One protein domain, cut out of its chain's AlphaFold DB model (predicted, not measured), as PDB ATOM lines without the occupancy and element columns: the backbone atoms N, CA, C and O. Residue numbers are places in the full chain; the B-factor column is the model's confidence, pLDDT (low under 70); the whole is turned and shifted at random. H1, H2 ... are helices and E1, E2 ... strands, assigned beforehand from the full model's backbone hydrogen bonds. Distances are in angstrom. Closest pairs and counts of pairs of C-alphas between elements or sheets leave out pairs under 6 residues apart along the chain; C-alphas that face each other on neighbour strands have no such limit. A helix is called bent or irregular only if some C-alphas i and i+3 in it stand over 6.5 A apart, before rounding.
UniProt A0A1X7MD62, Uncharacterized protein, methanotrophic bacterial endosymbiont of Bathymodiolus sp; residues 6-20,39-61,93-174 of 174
ATOM      1  N   GLU A   6      77.537 163.320 135.891       89.75
ATOM      2  CA  GLU A   6      78.081 163.511 134.553       89.75
ATOM      3  C   GLU A   6      79.098 162.410 134.222       89.75
ATOM      4  O   GLU A   6      79.003 161.796 133.154       89.75
ATOM      5  N   ASP A   7      79.961 162.096 135.191       91.75
ATOM      6  CA  ASP A   7      81.045 161.112 135.106       91.75
ATOM      7  C   ASP A   7      80.593 159.674 135.397       91.75
ATOM      8  O   ASP A   7      81.353 158.729 135.206       91.75
ATOM      9  N   THR A   8      79.355 159.480 135.859       93.12
ATOM     10  CA  THR A   8      78.793 158.148 136.108       93.12
ATOM     11  C   THR A   8      78.428 157.501 134.765       93.12
ATOM     12  O   THR A   8      77.566 158.032 134.053       93.12
ATOM     13  N   PRO A   9      79.033 156.362 134.374       93.88
ATOM     14  CA  PRO A   9      78.745 155.740 133.084       93.88
ATOM     15  C   PRO A   9      77.482 154.873 133.118       93.88
ATOM     16  O   PRO A   9      76.818 154.724 132.096       93.88
ATOM     17  N   ALA A  10      77.140 154.312 134.280       95.94
ATOM     18  CA  ALA A  10      76.027 153.386 134.452       95.94
ATOM     19  C   ALA A  10      75.541 153.345 135.909       95.94
ATOM     20  O   ALA A  10      76.254 153.739 136.837       95.94
ATOM     21  N   VAL A  11      74.336 152.808 136.095       96.81
ATOM     22  CA  VAL A  11      73.785 152.434 137.401       96.81
ATOM     23  C   VAL A  11      73.649 150.918 137.462       96.81
ATOM     24  O   VAL A  11      73.145 150.296 136.535       96.81
ATOM     25  N   VAL A  12      74.062 150.313 138.568       97.06
ATOM     26  CA  VAL A  12      73.893 148.888 138.844       97.06
ATOM     27  C   VAL A  12      72.931 148.711 140.011       97.06
ATOM     28  O   VAL A  12      73.210 149.151 141.125       97.06
ATOM     29  N   VAL A  13      71.811 148.037 139.765       96.62
ATOM     30  CA  VAL A  13      70.836 147.641 140.787       96.62
ATOM     31  C   VAL A  13      71.151 146.220 141.240       96.62
ATOM     32  O   VAL A  13      71.178 145.288 140.438       96.62
ATOM     33  N   VAL A  14      71.410 146.038 142.533       94.12
ATOM     34  CA  VAL A  14      71.780 144.731 143.087       94.12
ATOM     35  C   VAL A  14      70.547 143.919 143.462       94.12
ATOM     36  O   VAL A  14      69.761 144.334 144.309       94.12
ATOM     37  N   VAL A  15      70.425 142.706 142.917       93.81
ATOM     38  CA  VAL A  15      69.265 141.835 143.154       93.81
ATOM     39  C   VAL A  15      69.691 140.566 143.901       93.81
ATOM     40  O   VAL A  15      70.135 139.596 143.298       93.81
ATOM     41  N   HIS A  16      69.582 140.557 145.238       86.62
ATOM     42  CA  HIS A  16      70.078 139.461 146.102       86.62
ATOM     43  C   HIS A  16      69.156 138.233 146.230       86.62
ATOM     44  O   HIS A  16      69.581 137.219 146.799       86.62
ATOM     45  N   GLY A  17      67.937 138.305 145.694       84.81
ATOM     46  CA  GLY A  17      66.918 137.264 145.803       84.81
ATOM     47  C   GLY A  17      66.030 137.400 147.040       84.81
ATOM     48  O   GLY A  17      66.516 137.661 148.141       84.81
ATOM     49  N   ALA A  18      64.730 137.154 146.872       85.38
ATOM     50  CA  ALA A  18      63.751 137.262 147.949       85.38
ATOM     51  C   ALA A  18      63.928 136.123 148.964       85.38
ATOM     52  O   ALA A  18      64.227 134.979 148.601       85.38
ATOM     53  N   ASN A  19      63.748 136.430 150.254       82.25
ATOM     54  CA  ASN A  19      63.828 135.465 151.364       82.25
ATOM     55  C   ASN A  19      65.154 134.700 151.468       82.25
ATOM     56  O   ASN A  19      65.242 133.658 152.129       82.25
ATOM     57  N   ARG A  20      66.219 135.206 150.838       81.50
ATOM     58  CA  ARG A  20      67.548 134.614 150.949       81.50
ATOM     59  C   ARG A  20      68.228 135.076 152.229       81.50
ATOM     60  O   ARG A  20      68.144 136.230 152.653       81.50
ATOM     61  N   ASN A  39      81.810 134.436 149.132       58.47
ATOM     62  CA  ASN A  39      81.324 134.555 147.763       58.47
ATOM     63  C   ASN A  39      80.155 135.560 147.645       58.47
ATOM     64  O   ASN A  39      79.224 135.348 146.865       58.47
ATOM     65  N   SER A  40      80.116 136.598 148.486       76.88
ATOM     66  CA  SER A  40      79.122 137.668 148.336       76.88
ATOM     67  C   SER A  40      79.464 138.520 147.121       76.88
ATOM     68  O   SER A  40      80.605 138.948 146.977       76.88
ATOM     69  N   VAL A  41      78.469 138.864 146.305       86.19
ATOM     70  CA  VAL A  41      78.657 139.769 145.152       86.19
ATOM     71  C   VAL A  41      79.128 141.174 145.544       86.19
ATOM     72  O   VAL A  41      79.597 141.928 144.700       86.19
ATOM     73  N   SER A  42      79.067 141.518 146.835       86.69
ATOM     74  CA  SER A  42      79.627 142.765 147.364       86.69
ATOM     75  C   SER A  42      81.139 142.898 147.176       86.69
ATOM     76  O   SER A  42      81.650 144.009 147.266       86.69
ATOM     77  N   ILE A  43      81.856 141.798 146.915       86.81
ATOM     78  CA  ILE A  43      83.284 141.837 146.575       86.81
ATOM     79  C   ILE A  43      83.559 142.626 145.284       86.81
ATOM     80  O   ILE A  43      84.632 143.201 145.158       86.81
ATOM     81  N   ALA A  44      82.578 142.739 144.381       90.81
ATOM     82  CA  ALA A  44      82.706 143.525 143.155       90.81
ATOM     83  C   ALA A  44      82.413 145.024 143.330       90.81
ATOM     84  O   ALA A  44      82.643 145.808 142.414       90.81
ATOM     85  N   TYR A  45      81.908 145.465 144.489       92.19
ATOM     86  CA  TYR A  45      81.542 146.874 144.681       92.19
ATOM     87  C   TYR A  45      82.725 147.847 144.603       92.19
ATOM     88  O   TYR A  45      82.541 148.903 143.996       92.19
ATOM     89  N   PRO A  46      83.915 147.543 145.165       92.06
ATOM     90  CA  PRO A  46      85.092 148.384 144.967       92.06
ATOM     91  C   PRO A  46      85.445 148.507 143.485       92.06
ATOM     92  O   PRO A  46      85.575 149.618 142.991       92.06
ATOM     93  N   ARG A  47      85.451 147.388 142.748       93.94
ATOM     94  CA  ARG A  47      85.766 147.392 141.316       93.94
ATOM     95  C   ARG A  47      84.760 148.206 140.502       93.94
ATOM     96  O   ARG A  47      85.154 149.029 139.688       93.94
ATOM     97  N   LEU A  48      83.461 148.050 140.760       94.06
ATOM     98  CA  LEU A  48      82.408 148.884 140.159       94.06
ATOM     99  C   LEU A  48      82.604 150.377 140.477       94.06
ATOM    100  O   LEU A  48      82.399 151.236 139.621       94.06
ATOM    101  N   THR A  49      83.017 150.679 141.708       93.81
ATOM    102  CA  THR A  49      83.298 152.042 142.170       93.81
ATOM    103  C   THR A  49      84.508 152.648 141.456       93.81
ATOM    104  O   THR A  49      84.443 153.821 141.093       93.81
ATOM    105  N   ASP A  50      85.554 151.861 141.186       94.00
ATOM    106  CA  ASP A  50      86.732 152.301 140.425       94.00
ATOM    107  C   ASP A  50      86.360 152.754 139.001       94.00
ATOM    108  O   ASP A  50      86.947 153.698 138.477       94.00
ATOM    109  N   PHE A  51      85.324 152.151 138.403       93.75
ATOM    110  CA  PHE A  51      84.747 152.563 137.115       93.75
ATOM    111  C   PHE A  51      83.659 153.647 137.237       93.75
ATOM    112  O   PHE A  51      82.876 153.848 136.310       93.75
ATOM    113  N   CYS A  52      83.560 154.338 138.375       94.75
ATOM    114  CA  CYS A  52      82.542 155.358 138.641       94.75
ATOM    115  C   CYS A  52      81.080 154.868 138.544       94.75
ATOM    116  O   CYS A  52      80.162 155.685 138.436       94.75
ATOM    117  N   VAL A  53      80.812 153.560 138.610       95.44
ATOM    118  CA  VAL A  53      79.448 153.023 138.507       95.44
ATOM    119  C   VAL A  53      78.653 153.349 139.771       95.44
ATOM    120  O   VAL A  53      79.087 153.097 140.897       95.44
ATOM    121  N   ALA A  54      77.445 153.888 139.608       94.69
ATOM    122  CA  ALA A  54      76.539 154.089 140.733       94.69
ATOM    123  C   ALA A  54      75.896 152.754 141.132       94.69
ATOM    124  O   ALA A  54      75.315 152.072 140.298       94.69
ATOM    125  N   ILE A  55      75.961 152.385 142.412       93.94
ATOM    126  CA  ILE A  55      75.417 151.114 142.906       93.94
ATOM    127  C   ILE A  55      74.182 151.393 143.764       93.94
ATOM    128  O   ILE A  55      74.268 152.101 144.770       93.94
ATOM    129  N   ALA A  56      73.044 150.816 143.387       92.75
ATOM    130  CA  ALA A  56      71.821 150.802 144.174       92.75
ATOM    131  C   ALA A  56      71.682 149.437 144.861       92.75
ATOM    132  O   ALA A  56      71.533 148.402 144.208       92.75
ATOM    133  N   ILE A  57      71.775 149.434 146.190       87.94
ATOM    134  CA  ILE A  57      71.792 148.218 147.011       87.94
ATOM    135  C   ILE A  57      70.493 148.172 147.827       87.94
ATOM    136  O   ILE A  57      70.139 149.189 148.430       87.94
ATOM    137  N   PRO A  58      69.799 147.022 147.897       86.00
ATOM    138  CA  PRO A  58      68.624 146.870 148.745       86.00
ATOM    139  C   PRO A  58      68.969 147.063 150.224       86.00
ATOM    140  O   PRO A  58      70.126 146.929 150.645       86.00
ATOM    141  N   LYS A  59      67.946 147.330 151.045       84.81
ATOM    142  CA  LYS A  59      68.118 147.357 152.503       84.81
ATOM    143  C   LYS A  59      68.644 146.004 152.960       84.81
ATOM    144  O   LYS A  59      68.393 144.974 152.338       84.81
ATOM    145  N   SER A  60      69.405 146.002 154.049       82.06
ATOM    146  CA  SER A  60      69.943 144.764 154.602       82.06
ATOM    147  C   SER A  60      69.982 144.803 156.118       82.06
ATOM    148  O   SER A  60      70.106 145.870 156.717       82.06
ATOM    149  N   GLY A  61      69.933 143.627 156.728       77.44
ATOM    150  CA  GLY A  61      69.908 143.469 158.175       77.44
ATOM    151  C   GLY A  61      70.222 142.044 158.593       77.44
ATOM    152  O   GLY A  61      70.367 141.152 157.755       77.44
ATOM    153  N   VAL A  93      59.636 137.346 156.292       87.00
ATOM    154  CA  VAL A  93      59.373 136.850 154.949       87.00
ATOM    155  C   VAL A  93      58.857 138.015 154.114       87.00
ATOM    156  O   VAL A  93      57.979 138.770 154.533       87.00
ATOM    157  N   PHE A  94      59.417 138.145 152.924       88.62
ATOM    158  CA  PHE A  94      59.121 139.179 151.949       88.62
ATOM    159  C   PHE A  94      58.341 138.557 150.797       88.62
ATOM    160  O   PHE A  94      58.713 137.485 150.302       88.62
ATOM    161  N   ASN A  95      57.252 139.201 150.385       91.31
ATOM    162  CA  ASN A  95      56.504 138.762 149.218       91.31
ATOM    163  C   ASN A  95      57.372 138.970 147.967       91.31
ATOM    164  O   ASN A  95      57.885 140.060 147.730       91.31
ATOM    165  N   GLU A  96      57.561 137.911 147.182       92.19
ATOM    166  CA  GLU A  96      58.432 137.955 146.010       92.19
ATOM    167  C   GLU A  96      57.884 138.863 144.896       92.19
ATOM    168  O   GLU A  96      58.666 139.561 144.261       92.19
ATOM    169  N   GLU A  97      56.566 138.907 144.684       93.00
ATOM    170  CA  GLU A  97      55.936 139.786 143.687       93.00
ATOM    171  C   GLU A  97      56.110 141.260 144.067       93.00
ATOM    172  O   GLU A  97      56.431 142.096 143.222       93.00
ATOM    173  N   GLU A  98      55.965 141.578 145.355       94.06
ATOM    174  CA  GLU A  98      56.218 142.931 145.851       94.06
ATOM    175  C   GLU A  98      57.701 143.301 145.728       94.06
ATOM    176  O   GLU A  98      58.017 144.431 145.359       94.06
ATOM    177  N   GLU A  99      58.622 142.368 146.000       93.88
ATOM    178  CA  GLU A  99      60.063 142.580 145.801       93.88
ATOM    179  C   GLU A  99      60.395 142.856 144.330       93.88
ATOM    180  O   GLU A  99      61.148 143.787 144.045       93.88
ATOM    181  N   ILE A 100      59.807 142.101 143.393       95.69
ATOM    182  CA  ILE A 100      59.964 142.339 141.950       95.69
ATOM    183  C   ILE A 100      59.482 143.746 141.596       95.69
ATOM    184  O   ILE A 100      60.221 144.502 140.965       95.69
ATOM    185  N   LYS A 101      58.282 144.122 142.048       95.44
ATOM    186  CA  LYS A 101      57.722 145.452 141.795       95.44
ATOM    187  C   LYS A 101      58.615 146.562 142.349       95.44
ATOM    188  O   LYS A 101      58.921 147.506 141.635       95.44
ATOM    189  N   ALA A 102      59.099 146.424 143.580       95.19
ATOM    190  CA  ALA A 102      59.967 147.424 144.193       95.19
ATOM    191  C   ALA A 102      61.330 147.554 143.486       95.19
ATOM    192  O   ALA A 102      61.916 148.637 143.470       95.19
ATOM    193  N   ILE A 103      61.846 146.469 142.895       96.12
ATOM    194  CA  ILE A 103      63.041 146.528 142.045       96.12
ATOM    195  C   ILE A 103      62.735 147.277 140.742       96.12
ATOM    196  O   ILE A 103      63.549 148.101 140.334       96.12
ATOM    197  N   ILE A 104      61.580 147.036 140.113       96.31
ATOM    198  CA  ILE A 104      61.151 147.769 138.909       96.31
ATOM    199  C   ILE A 104      60.994 149.263 139.211       96.31
ATOM    200  O   ILE A 104      61.591 150.077 138.511       96.31
ATOM    201  N   ASP A 105      60.319 149.622 140.305       95.25
ATOM    202  CA  ASP A 105      60.176 151.016 140.744       95.25
ATOM    203  C   ASP A 105      61.559 151.678 140.940       95.25
ATOM    204  O   ASP A 105      61.787 152.825 140.557       95.25
ATOM    205  N   LEU A 106      62.536 150.946 141.493       94.56
ATOM    206  CA  LEU A 106      63.910 151.433 141.640       94.56
ATOM    207  C   LEU A 106      64.624 151.620 140.290       94.56
ATOM    208  O   LEU A 106      65.389 152.577 140.142       94.56
ATOM    209  N   ILE A 107      64.404 150.731 139.316       95.88
ATOM    210  CA  ILE A 107      64.935 150.869 137.950       95.88
ATOM    211  C   ILE A 107      64.369 152.135 137.296       95.88
ATOM    212  O   ILE A 107      65.121 152.890 136.680       95.88
ATOM    213  N   GLU A 108      63.070 152.396 137.451       94.19
ATOM    214  CA  GLU A 108      62.421 153.604 136.933       94.19
ATOM    215  C   GLU A 108      63.026 154.866 137.564       94.19
ATOM    216  O   GLU A 108      63.511 155.742 136.845       94.19
ATOM    217  N   VAL A 109      63.140 154.908 138.896       92.88
ATOM    218  CA  VAL A 109      63.784 156.022 139.614       92.88
ATOM    219  C   VAL A 109      65.233 156.228 139.159       92.88
ATOM    220  O   VAL A 109      65.664 157.366 138.967       92.88
ATOM    221  N   ALA A 110      66.005 155.154 138.972       92.38
ATOM    222  CA  ALA A 110      67.392 155.247 138.517       92.38
ATOM    223  C   ALA A 110      67.499 155.830 137.099       92.38
ATOM    224  O   ALA A 110      68.340 156.704 136.854       92.38
ATOM    225  N   ASN A 111      66.628 155.393 136.186       93.12
ATOM    226  CA  ASN A 111      66.555 155.921 134.826       93.12
ATOM    227  C   ASN A 111      66.187 157.411 134.814       93.12
ATOM    228  O   ASN A 111      66.815 158.190 134.096       93.12
ATOM    229  N   GLU A 112      65.215 157.828 135.627       92.44
ATOM    230  CA  GLU A 112      64.773 159.225 135.688       92.44
ATOM    231  C   GLU A 112      65.812 160.152 136.332       92.44
ATOM    232  O   GLU A 112      66.076 161.246 135.820       92.44
ATOM    233  N   ALA A 113      66.413 159.716 137.444       90.06
ATOM    234  CA  ALA A 113      67.307 160.541 138.247       90.06
ATOM    235  C   ALA A 113      68.715 160.651 137.652       90.06
ATOM    236  O   ALA A 113      69.295 161.737 137.645       90.06
ATOM    237  N   VAL A 114      69.277 159.536 137.170       90.12
ATOM    238  CA  VAL A 114      70.677 159.479 136.717       90.12
ATOM    239  C   VAL A 114      70.771 159.602 135.195       90.12
ATOM    240  O   VAL A 114      71.750 160.148 134.692       90.12
ATOM    241  N   LYS A 115      69.744 159.155 134.453       91.81
ATOM    242  CA  LYS A 115      69.706 159.160 132.975       91.81
ATOM    243  C   LYS A 115      70.900 158.437 132.342       91.81
ATOM    244  O   LYS A 115      71.430 158.859 131.313       91.81
ATOM    245  N   LYS A 116      71.333 157.350 132.978       94.00
ATOM    246  CA  LYS A 116      72.418 156.473 132.524       94.00
ATOM    247  C   LYS A 116      71.895 155.040 132.387       94.00
ATOM    248  O   LYS A 116      70.914 154.709 133.050       94.00
ATOM    249  N   PRO A 117      72.544 154.192 131.570       95.75
ATOM    250  CA  PRO A 117      72.199 152.779 131.451       95.75
ATOM    251  C   PRO A 117      72.084 152.086 132.814       95.75
ATOM    252  O   PRO A 117      73.005 152.169 133.630       95.75
ATOM    253  N   VAL A 118      70.968 151.392 133.044       97.50
ATOM    254  CA  VAL A 118      70.733 150.604 134.261       97.50
ATOM    255  C   VAL A 118      71.028 149.132 133.986       97.50
ATOM    256  O   VAL A 118      70.529 148.565 133.017       97.50
ATOM    257  N   PHE A 119      71.814 148.496 134.846       97.69
ATOM    258  CA  PHE A 119      72.118 147.068 134.795       97.69
ATOM    259  C   PHE A 119      71.658 146.364 136.071       97.69
ATOM    260  O   PHE A 119      71.676 146.949 137.155       97.69
ATOM    261  N   LEU A 120      71.308 145.082 135.961       97.19
ATOM    262  CA  LEU A 120      70.995 144.240 137.119       97.19
ATOM    263  C   LEU A 120      72.207 143.401 137.525       97.19
ATOM    264  O   LEU A 120      72.622 142.520 136.776       97.19
ATOM    265  N   LEU A 121      72.756 143.620 138.722       96.12
ATOM    266  CA  LEU A 121      73.778 142.730 139.277       96.12
ATOM    267  C   LEU A 121      73.115 141.469 139.829       96.12
ATOM    268  O   LEU A 121      72.331 141.530 140.784       96.12
ATOM    269  N   LEU A 122      73.480 140.326 139.248       94.25
ATOM    270  CA  LEU A 122      72.994 139.010 139.646       94.25
ATOM    271  C   LEU A 122      73.523 138.673 141.038       94.25
ATOM    272  O   LEU A 122      74.703 138.376 141.220       94.25
ATOM    273  N   GLY A 123      72.650 138.743 142.040       88.12
ATOM    274  CA  GLY A 123      73.050 138.608 143.427       88.12
ATOM    275  C   GLY A 123      73.241 137.168 143.889       88.12
ATOM    276  O   GLY A 123      73.547 136.234 143.142       88.12
ATOM    277  N   ASN A 124      73.109 136.980 145.198       83.00
ATOM    278  CA  ASN A 124      73.537 135.754 145.871       83.00
ATOM    279  C   ASN A 124      72.667 134.530 145.545       83.00
ATOM    280  O   ASN A 124      73.088 133.404 145.805       83.00
ATOM    281  N   ASP A 125      71.497 134.734 144.946       86.44
ATOM    282  CA  ASP A 125      70.591 133.693 144.468       86.44
ATOM    283  C   ASP A 125      70.898 133.199 143.044       86.44
ATOM    284  O   ASP A 125      70.080 132.477 142.475       86.44
ATOM    285  N   LEU A 126      72.066 133.572 142.502       85.06
ATOM    286  CA  LEU A 126      72.513 133.251 141.141       85.06
ATOM    287  C   LEU A 126      71.619 133.880 140.061       85.06
ATOM    288  O   LEU A 126      71.498 133.335 138.970       85.06
ATOM    289  N   GLY A 127      70.987 135.017 140.368       90.00
ATOM    290  CA  GLY A 127      70.186 135.767 139.407       90.00
ATOM    291  C   GLY A 127      68.744 135.286 139.280       90.00
ATOM    292  O   GLY A 127      68.036 135.753 138.399       90.00
ATOM    293  N   ARG A 128      68.265 134.387 140.150       92.56
ATOM    294  CA  ARG A 128      66.891 133.865 140.058       92.56
ATOM    295  C   ARG A 128      65.839 134.976 140.139       92.56
ATOM    296  O   ARG A 128      64.916 134.975 139.334       92.56
ATOM    297  N   LEU A 129      65.952 135.897 141.096       93.75
ATOM    298  CA  LEU A 129      65.038 137.037 141.207       93.75
ATOM    299  C   LEU A 129      65.294 138.072 140.108       93.75
ATOM    300  O   LEU A 129      64.340 138.642 139.596       93.75
ATOM    301  N   ALA A 130      66.552 138.276 139.706       94.75
ATOM    302  CA  ALA A 130      66.880 139.175 138.599       94.75
ATOM    303  C   ALA A 130      66.215 138.721 137.290       94.75
ATOM    304  O   ALA A 130      65.623 139.540 136.604       94.75
ATOM    305  N   ASN A 131      66.227 137.419 136.994       94.50
ATOM    306  CA  ASN A 131      65.550 136.865 135.823       94.50
ATOM    307  C   ASN A 131      64.038 137.090 135.890       94.50
ATOM    308  O   ASN A 131      63.467 137.533 134.910       94.50
ATOM    309  N   LYS A 132      63.406 136.911 137.056       96.44
ATOM    310  CA  LYS A 132      61.974 137.220 137.215       96.44
ATOM    311  C   LYS A 132      61.654 138.697 136.981       96.44
ATOM    312  O   LYS A 132      60.616 139.012 136.417       96.44
ATOM    313  N   VAL A 133      62.532 139.606 137.411       96.38
ATOM    314  CA  VAL A 133      62.400 141.042 137.107       96.38
ATOM    315  C   VAL A 133      62.500 141.278 135.599       96.38
ATOM    316  O   VAL A 133      61.697 142.026 135.054       96.38
ATOM    317  N   ILE A 134      63.453 140.626 134.924       95.12
ATOM    318  CA  ILE A 134      63.608 140.701 133.463       95.12
ATOM    319  C   ILE A 134      62.349 140.179 132.765       95.12
ATOM    320  O   ILE A 134      61.818 140.888 131.918       95.12
ATOM    321  N   ASP A 135      61.843 139.012 133.163       96.31
ATOM    322  CA  ASP A 135      60.634 138.405 132.600       96.31
ATOM    323  C   ASP A 135      59.446 139.375 132.696       96.31
ATOM    324  O   ASP A 135      58.784 139.650 131.698       96.31
ATOM    325  N   VAL A 136      59.229 139.992 133.867       96.94
ATOM    326  CA  VAL A 136      58.151 140.978 134.054       96.94
ATOM    327  C   VAL A 136      58.355 142.217 133.179       96.94
ATOM    328  O   VAL A 136      57.400 142.675 132.558       96.94
ATOM    329  N   LEU A 137      59.578 142.751 133.071       96.12
ATOM    330  CA  LEU A 137      59.870 143.877 132.170       96.12
ATOM    331  C   LEU A 137      59.630 143.519 130.694       96.12
ATOM    332  O   LEU A 137      59.277 144.385 129.895       96.12
ATOM    333  N   GLU A 138      59.848 142.266 130.296       94.50
ATOM    334  CA  GLU A 138      59.551 141.783 128.945       94.50
ATOM    335  C   GLU A 138      58.050 141.648 128.698       94.50
ATOM    336  O   GLU A 138      57.554 142.160 127.692       94.50
ATOM    337  N   GLU A 139      57.314 141.068 129.641       95.94
ATOM    338  CA  GLU A 139      55.859 140.930 129.574       95.94
ATOM    339  C   GLU A 139      55.131 142.285 129.550       95.94
ATOM    340  O   GLU A 139      54.108 142.423 128.875       95.94
ATOM    341  N   THR A 140      55.663 143.310 130.228       95.00
ATOM    342  CA  THR A 140      55.088 144.668 130.251       95.00
ATOM    343  C   THR A 140      55.580 145.577 129.119       95.00
ATOM    344  O   THR A 140      55.165 146.734 129.036       95.00
ATOM    345  N   GLY A 141      56.456 145.093 128.229       93.06
ATOM    346  CA  GLY A 141      57.029 145.891 127.137       93.06
ATOM    347  C   GLY A 141      58.039 146.957 127.593       93.06
ATOM    348  O   GLY A 141      58.387 147.853 126.823       93.06
ATOM    349  N   GLN A 142      58.533 146.861 128.827       93.88
ATOM    350  CA  GLN A 142      59.523 147.750 129.440       93.88
ATOM    351  C   GLN A 142      60.952 147.184 129.368       93.88
ATOM    352  O   GLN A 142      61.837 147.610 130.107       93.88
ATOM    353  N   SER A 143      61.234 146.257 128.454       89.88
ATOM    354  CA  SER A 143      62.532 145.565 128.369       89.88
ATOM    355  C   SER A 143      63.734 146.492 128.140       89.88
ATOM    356  O   SER A 143      64.875 146.101 128.373       89.88
ATOM    357  N   ASN A 144      63.492 147.713 127.652       92.06
ATOM    358  CA  ASN A 144      64.516 148.741 127.441       92.06
ATOM    359  C   ASN A 144      64.822 149.561 128.706       92.06
ATOM    360  O   ASN A 144      65.707 150.411 128.667       92.06
ATOM    361  N   ALA A 145      64.114 149.324 129.817       94.56
ATOM    362  CA  ALA A 145      64.386 149.962 131.106       94.56
ATOM    363  C   ALA A 145      65.736 149.528 131.704       94.56
ATOM    364  O   ALA A 145      66.266 150.204 132.584       94.56
ATOM    365  N   ILE A 146      66.307 148.423 131.214       96.50
ATOM    366  CA  ILE A 146      67.649 147.956 131.556       96.50
ATOM    367  C   ILE A 146      68.493 147.769 130.290       96.50
ATOM    368  O   ILE A 146      67.999 147.368 129.235       96.50
ATOM    369  N   ALA A 147      69.791 148.021 130.403       96.31
ATOM    370  CA  ALA A 147      70.774 147.793 129.348       96.31
ATOM    371  C   ALA A 147      71.307 146.351 129.331       96.31
ATOM    372  O   ALA A 147      71.798 145.883 128.301       96.31
ATOM    373  N   GLY A 148      71.197 145.640 130.456       96.25
ATOM    374  CA  GLY A 148      71.703 144.282 130.595       96.25
ATOM    375  C   GLY A 148      71.817 143.814 132.043       96.25
ATOM    376  O   GLY A 148      71.217 144.384 132.959       96.25
ATOM    377  N   SER A 149      72.630 142.783 132.249       96.56
ATOM    378  CA  SER A 149      72.950 142.233 133.565       96.56
ATOM    379  C   SER A 149      74.453 142.256 133.827       96.56
ATOM    380  O   SER A 149      75.263 142.361 132.911       96.56
ATOM    381  N   VAL A 150      74.832 142.193 135.098       96.88
ATOM    382  CA  VAL A 150      76.223 142.100 135.539       96.88
ATOM    383  C   VAL A 150      76.384 140.832 136.359       96.88
ATOM    384  O   VAL A 150      75.591 140.559 137.264       96.88
ATOM    385  N   LEU A 151      77.430 140.070 136.068       94.94
ATOM    386  CA  LEU A 151      77.856 138.916 136.845       94.94
ATOM    387  C   LEU A 151      79.189 139.237 137.520       94.94
ATOM    388  O   LEU A 151      80.153 139.572 136.846       94.94
ATOM    389  N   ALA A 152      79.248 139.111 138.844       93.06
ATOM    390  CA  ALA A 152      80.487 139.279 139.598       93.06
ATOM    391  C   ALA A 152      81.225 137.944 139.774       93.06
ATOM    392  O   ALA A 152      80.627 136.960 140.230       93.06
ATOM    393  N   ASP A 153      82.533 137.939 139.521       91.12
ATOM    394  CA  ASP A 153      83.445 136.928 140.038       91.12
ATOM    395  C   ASP A 153      83.562 137.113 141.553       91.12
ATOM    396  O   ASP A 153      84.035 138.115 142.093       91.12
ATOM    397  N   ARG A 154      83.085 136.101 142.265       86.31
ATOM    398  CA  ARG A 154      82.932 136.131 143.716       86.31
ATOM    399  C   ARG A 154      84.242 135.907 144.474       86.31
ATOM    400  O   ARG A 154      84.234 136.007 145.696       86.31
ATOM    401  N   LYS A 155      85.333 135.586 143.775       87.06
ATOM    402  CA  LYS A 155      86.678 135.404 144.333       87.06
ATOM    403  C   LYS A 155      87.553 136.625 144.100       87.06
ATOM    404  O   LYS A 155      88.322 136.976 144.988       87.06
ATOM    405  N   THR A 156      87.466 137.230 142.919       90.44
ATOM    406  CA  THR A 156      88.345 138.342 142.528       90.44
ATOM    407  C   THR A 156      87.693 139.708 142.712       90.44
ATOM    408  O   THR A 156      88.402 140.675 142.964       90.44
ATOM    409  N   GLY A 157      86.361 139.799 142.632       89.81
ATOM    410  CA  GLY A 157      85.656 141.082 142.560       89.81
ATOM    411  C   GLY A 157      85.602 141.683 141.156       89.81
ATOM    412  O   GLY A 157      84.969 142.721 140.976       89.81
ATOM    413  N   GLU A 158      86.196 141.028 140.157       95.25
ATOM    414  CA  GLU A 158      85.965 141.379 138.756       95.25
ATOM    415  C   GLU A 158      84.515 141.073 138.359       95.25
ATOM    416  O   GLU A 158      83.807 140.321 139.035       95.25
ATOM    417  N   PHE A 159      84.041 141.669 137.275       95.06
ATOM    418  CA  PHE A 159      82.694 141.464 136.776       95.06
ATOM    419  C   PHE A 159      82.636 141.480 135.249       95.06
ATOM    420  O   PHE A 159      83.437 142.127 134.577       95.06
ATOM    421  N   THR A 160      81.621 140.803 134.723       96.56
ATOM    422  CA  THR A 160      81.259 140.818 133.306       96.56
ATOM    423  C   THR A 160      79.881 141.444 133.167       96.56
ATOM    424  O   THR A 160      78.928 141.016 133.825       96.56
ATOM    425  N   ALA A 161      79.765 142.472 132.332       96.25
ATOM    426  CA  ALA A 161      78.492 143.050 131.934       96.25
ATOM    427  C   ALA A 161      78.018 142.394 130.632       96.25
ATOM    428  O   ALA A 161      78.714 142.436 129.621       96.25
ATOM    429  N   TYR A 162      76.819 141.822 130.658       95.75
ATOM    430  CA  TYR A 162      76.149 141.222 129.510       95.75
ATOM    431  C   TYR A 162      75.074 142.183 129.014       95.75
ATOM    432  O   TYR A 162      74.049 142.380 129.672       95.75
ATOM    433  N   LEU A 163      75.306 142.803 127.860       94.50
ATOM    434  CA  LEU A 163      74.347 143.705 127.230       94.50
ATOM    435  C   LEU A 163      73.264 142.904 126.498       94.50
ATOM    436  O   LEU A 163      73.502 141.801 126.003       94.50
ATOM    437  N   ARG A 164      72.070 143.487 126.337       87.56
ATOM    438  CA  ARG A 164      70.951 142.818 125.635       87.56
ATOM    439  C   ARG A 164      71.235 142.477 124.167       87.56
ATOM    440  O   ARG A 164      70.577 141.610 123.606       87.56
ATOM    441  N   ASN A 165      72.203 143.141 123.539       87.81
ATOM    442  CA  ASN A 165      72.637 142.848 122.170       87.81
ATOM    443  C   ASN A 165      73.633 141.668 122.083       87.81
ATOM    444  O   ASN A 165      74.155 141.408 121.001       87.81
ATOM    445  N   GLY A 166      73.930 140.995 123.202       86.00
ATOM    446  CA  GLY A 166      74.902 139.902 123.279       86.00
ATOM    447  C   GLY A 166      76.360 140.358 123.365       86.00
ATOM    448  O   GLY A 166      77.252 139.522 123.301       86.00
ATOM    449  N   THR A 167      76.621 141.663 123.486       94.19
ATOM    450  CA  THR A 167      77.971 142.170 123.767       94.19
ATOM    451  C   THR A 167      78.324 141.920 125.226       94.19
ATOM    452  O   THR A 167      77.518 142.180 126.121       94.19
ATOM    453  N   GLU A 168      79.547 141.462 125.451       95.06
ATOM    454  CA  GLU A 168      80.122 141.256 126.775       95.06
ATOM    455  C   GLU A 168      81.198 142.313 127.019       95.06
ATOM    456  O   GLU A 168      81.930 142.692 126.101       95.06
ATOM    457  N   TRP A 169      81.270 142.821 128.245       94.56
ATOM    458  CA  TRP A 169      82.331 143.720 128.681       94.56
ATOM    459  C   TRP A 169      82.902 143.213 129.999       94.56
ATOM    460  O   TRP A 169      82.162 143.061 130.973       94.56
ATOM    461  N   GLU A 170      84.202 142.941 130.029       94.06
ATOM    462  CA  GLU A 170      84.888 142.378 131.190       94.06
ATOM    463  C   GLU A 170      85.749 143.432 131.888       94.06
ATOM    464  O   GLU A 170      86.566 144.120 131.267       94.06
ATOM    465  N   SER A 171      85.604 143.536 133.209       92.38
ATOM    466  CA  SER A 171      86.361 144.509 133.998       92.38
ATOM    467  C   SER A 171      87.846 144.180 134.094       92.38
ATOM    468  O   SER A 171      88.641 145.083 134.319       92.38
ATOM    469  N   VAL A 172      88.248 142.919 133.924       91.25
ATOM    470  CA  VAL A 172      89.659 142.501 134.013       91.25
ATOM    471  C   VAL A 172      90.517 143.056 132.868       91.25
ATOM    472  O   VAL A 172      91.736 143.142 132.992       91.25
ATOM    473  N   GLU A 173      89.889 143.448 131.760       85.12
ATOM    474  CA  GLU A 173      90.572 143.958 130.569       85.12
ATOM    475  C   GLU A 173      90.831 145.479 130.607       85.12
ATOM    476  O   GLU A 173      91.380 146.022 129.647       85.12
ATOM    477  N   HIS A 174      90.441 146.171 131.689       77.00
ATOM    478  CA  HIS A 174      90.419 147.640 131.791       77.00
ATOM    479  C   HIS A 174      90.956 148.162 133.131       77.00
ATOM    480  O   HIS A 174      91.434 149.315 133.165       77.00
TER     481      HIS A 174
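Overview. This is residues 6 to 20, 39 to 61 and 93 to 174 of the 174 residues of an uncharacterized protein of methanotrophic bacterial endosymbiont of Bathymodiolus sp (UniProt A0A1X7MD62). One strongly twisted sheet of six strands forms the middle, with helices H2 and H3 packed on one face and the shorter H1 on the other. E7, at one edge of the sheet, folds back along E6 in a hairpin beyond H2 and H3, while the short strand E3 runs off from the other edge strand, E2. The printed part has 120 residues with three named helices and seven named strands, in the order E1 H1 E2 E3 H2 E4 H3 E5 E6 E7, and its class is mixed, helices and strands. The sheet runs E2 E1 E4 E5 E6 E7 and is mixed, parallel from E2 to E5 and antiparallel from E5 to E7. The whole is compact, with a radius of gyration of the C-alphas of 13.5 A and spans of 37 by 29 by 26 A.

Along the chain. E1 is residues 11 to 15, 12.9 A long, and begins with C-alpha 11 at (73.785, 152.434, 137.401). After the first cut, H1 is residues 41 to 50, 15.6 A long; it is irregular, but only just, with C-alphas 43 and 46 at 7.0 A. E2 is residues 54 to 56, 6.7 A, and E3 residues 59 to 61, 7.1 A. After the second cut, H2 is residues 96 to 114, the longest helix at 26.4 A, from C-alpha 96 at (58.432, 137.955, 146.010). E4 is residues 118 to 122, 13.0 A, and H3 residues 128 to 139, 16.8 A. E5 is residues 148 to 152, 13.5 A, E6 residues 159 to 163, 12.9 A, and E7 residues 168 to 170, 6.6 A, ending with C-alpha 170 at (84.888, 142.378, 131.190).

Arrangement. E1 has E2 and E4 as parallel neighbours: N 12 and O 54 are 2.8 A apart, and N 13 and O 119 are 2.8 A apart. E4 and E5 are parallel at 40 degrees, with N 150 and O 120 at 2.8 A. E4, H3 and E5 make a strand-helix-strand unit, two parallel neighbour strands with a helix between, and its crossover is right-handed. E5, E6 and E7 form a meander, each strand the antiparallel neighbour of the one before; both steps are hairpins, with N 162 and O 149 at 2.8 A and N 161 and O 169 at 2.8 A. The helices and the sheet make three layers, helices on both faces of a sheet. H2 is on the sheet at a height of 9.6 A, over E1 and, only just, over E4, where 3 of its C-alphas fall; on the local plane it runs along E1 at 8 degrees, and the closest C-alphas of the two are those of Val 11 and Ala 110, 7.1 A. H3, on the same face, has a height over the sheet of 10.6 A and is over E4 and E5. H2, with residues 100 to 104 alone, touches H3, the closest C-alphas being those of Ile 100 and Val 133, 5.6 A; their lines are only just about perpendicular, at 71 degrees. H1 is on the opposite face at a height of 6.5 A, only just over none of the strands, with 2 of its C-alphas falling on E5; its closest C-alpha pair with E5 is Val 41 and Ala 152, 5.9 A. E2 runs on into E3 at 60 degrees; E3 pairs with no named strand and is apart from H2. Every O i to N i+4 pair is within hydrogen-bond range in H2 and H3; in H1, 3 of 6 are.

Size, cuts and confidence. The C-alphas farthest apart are those of Val 93 and Glu 173, 40.2 A. Residues 21 to 38 are not printed, with 14.1 A from C-alpha 20 to C-alpha 39, and residues 62 to 92 are not printed, with 12.9 A from C-alpha 61 to C-alpha 93. Of the links that are printed whole, none is long. The mean pLDDT of the printed part is 91.8, and one residue, 39, is under 70.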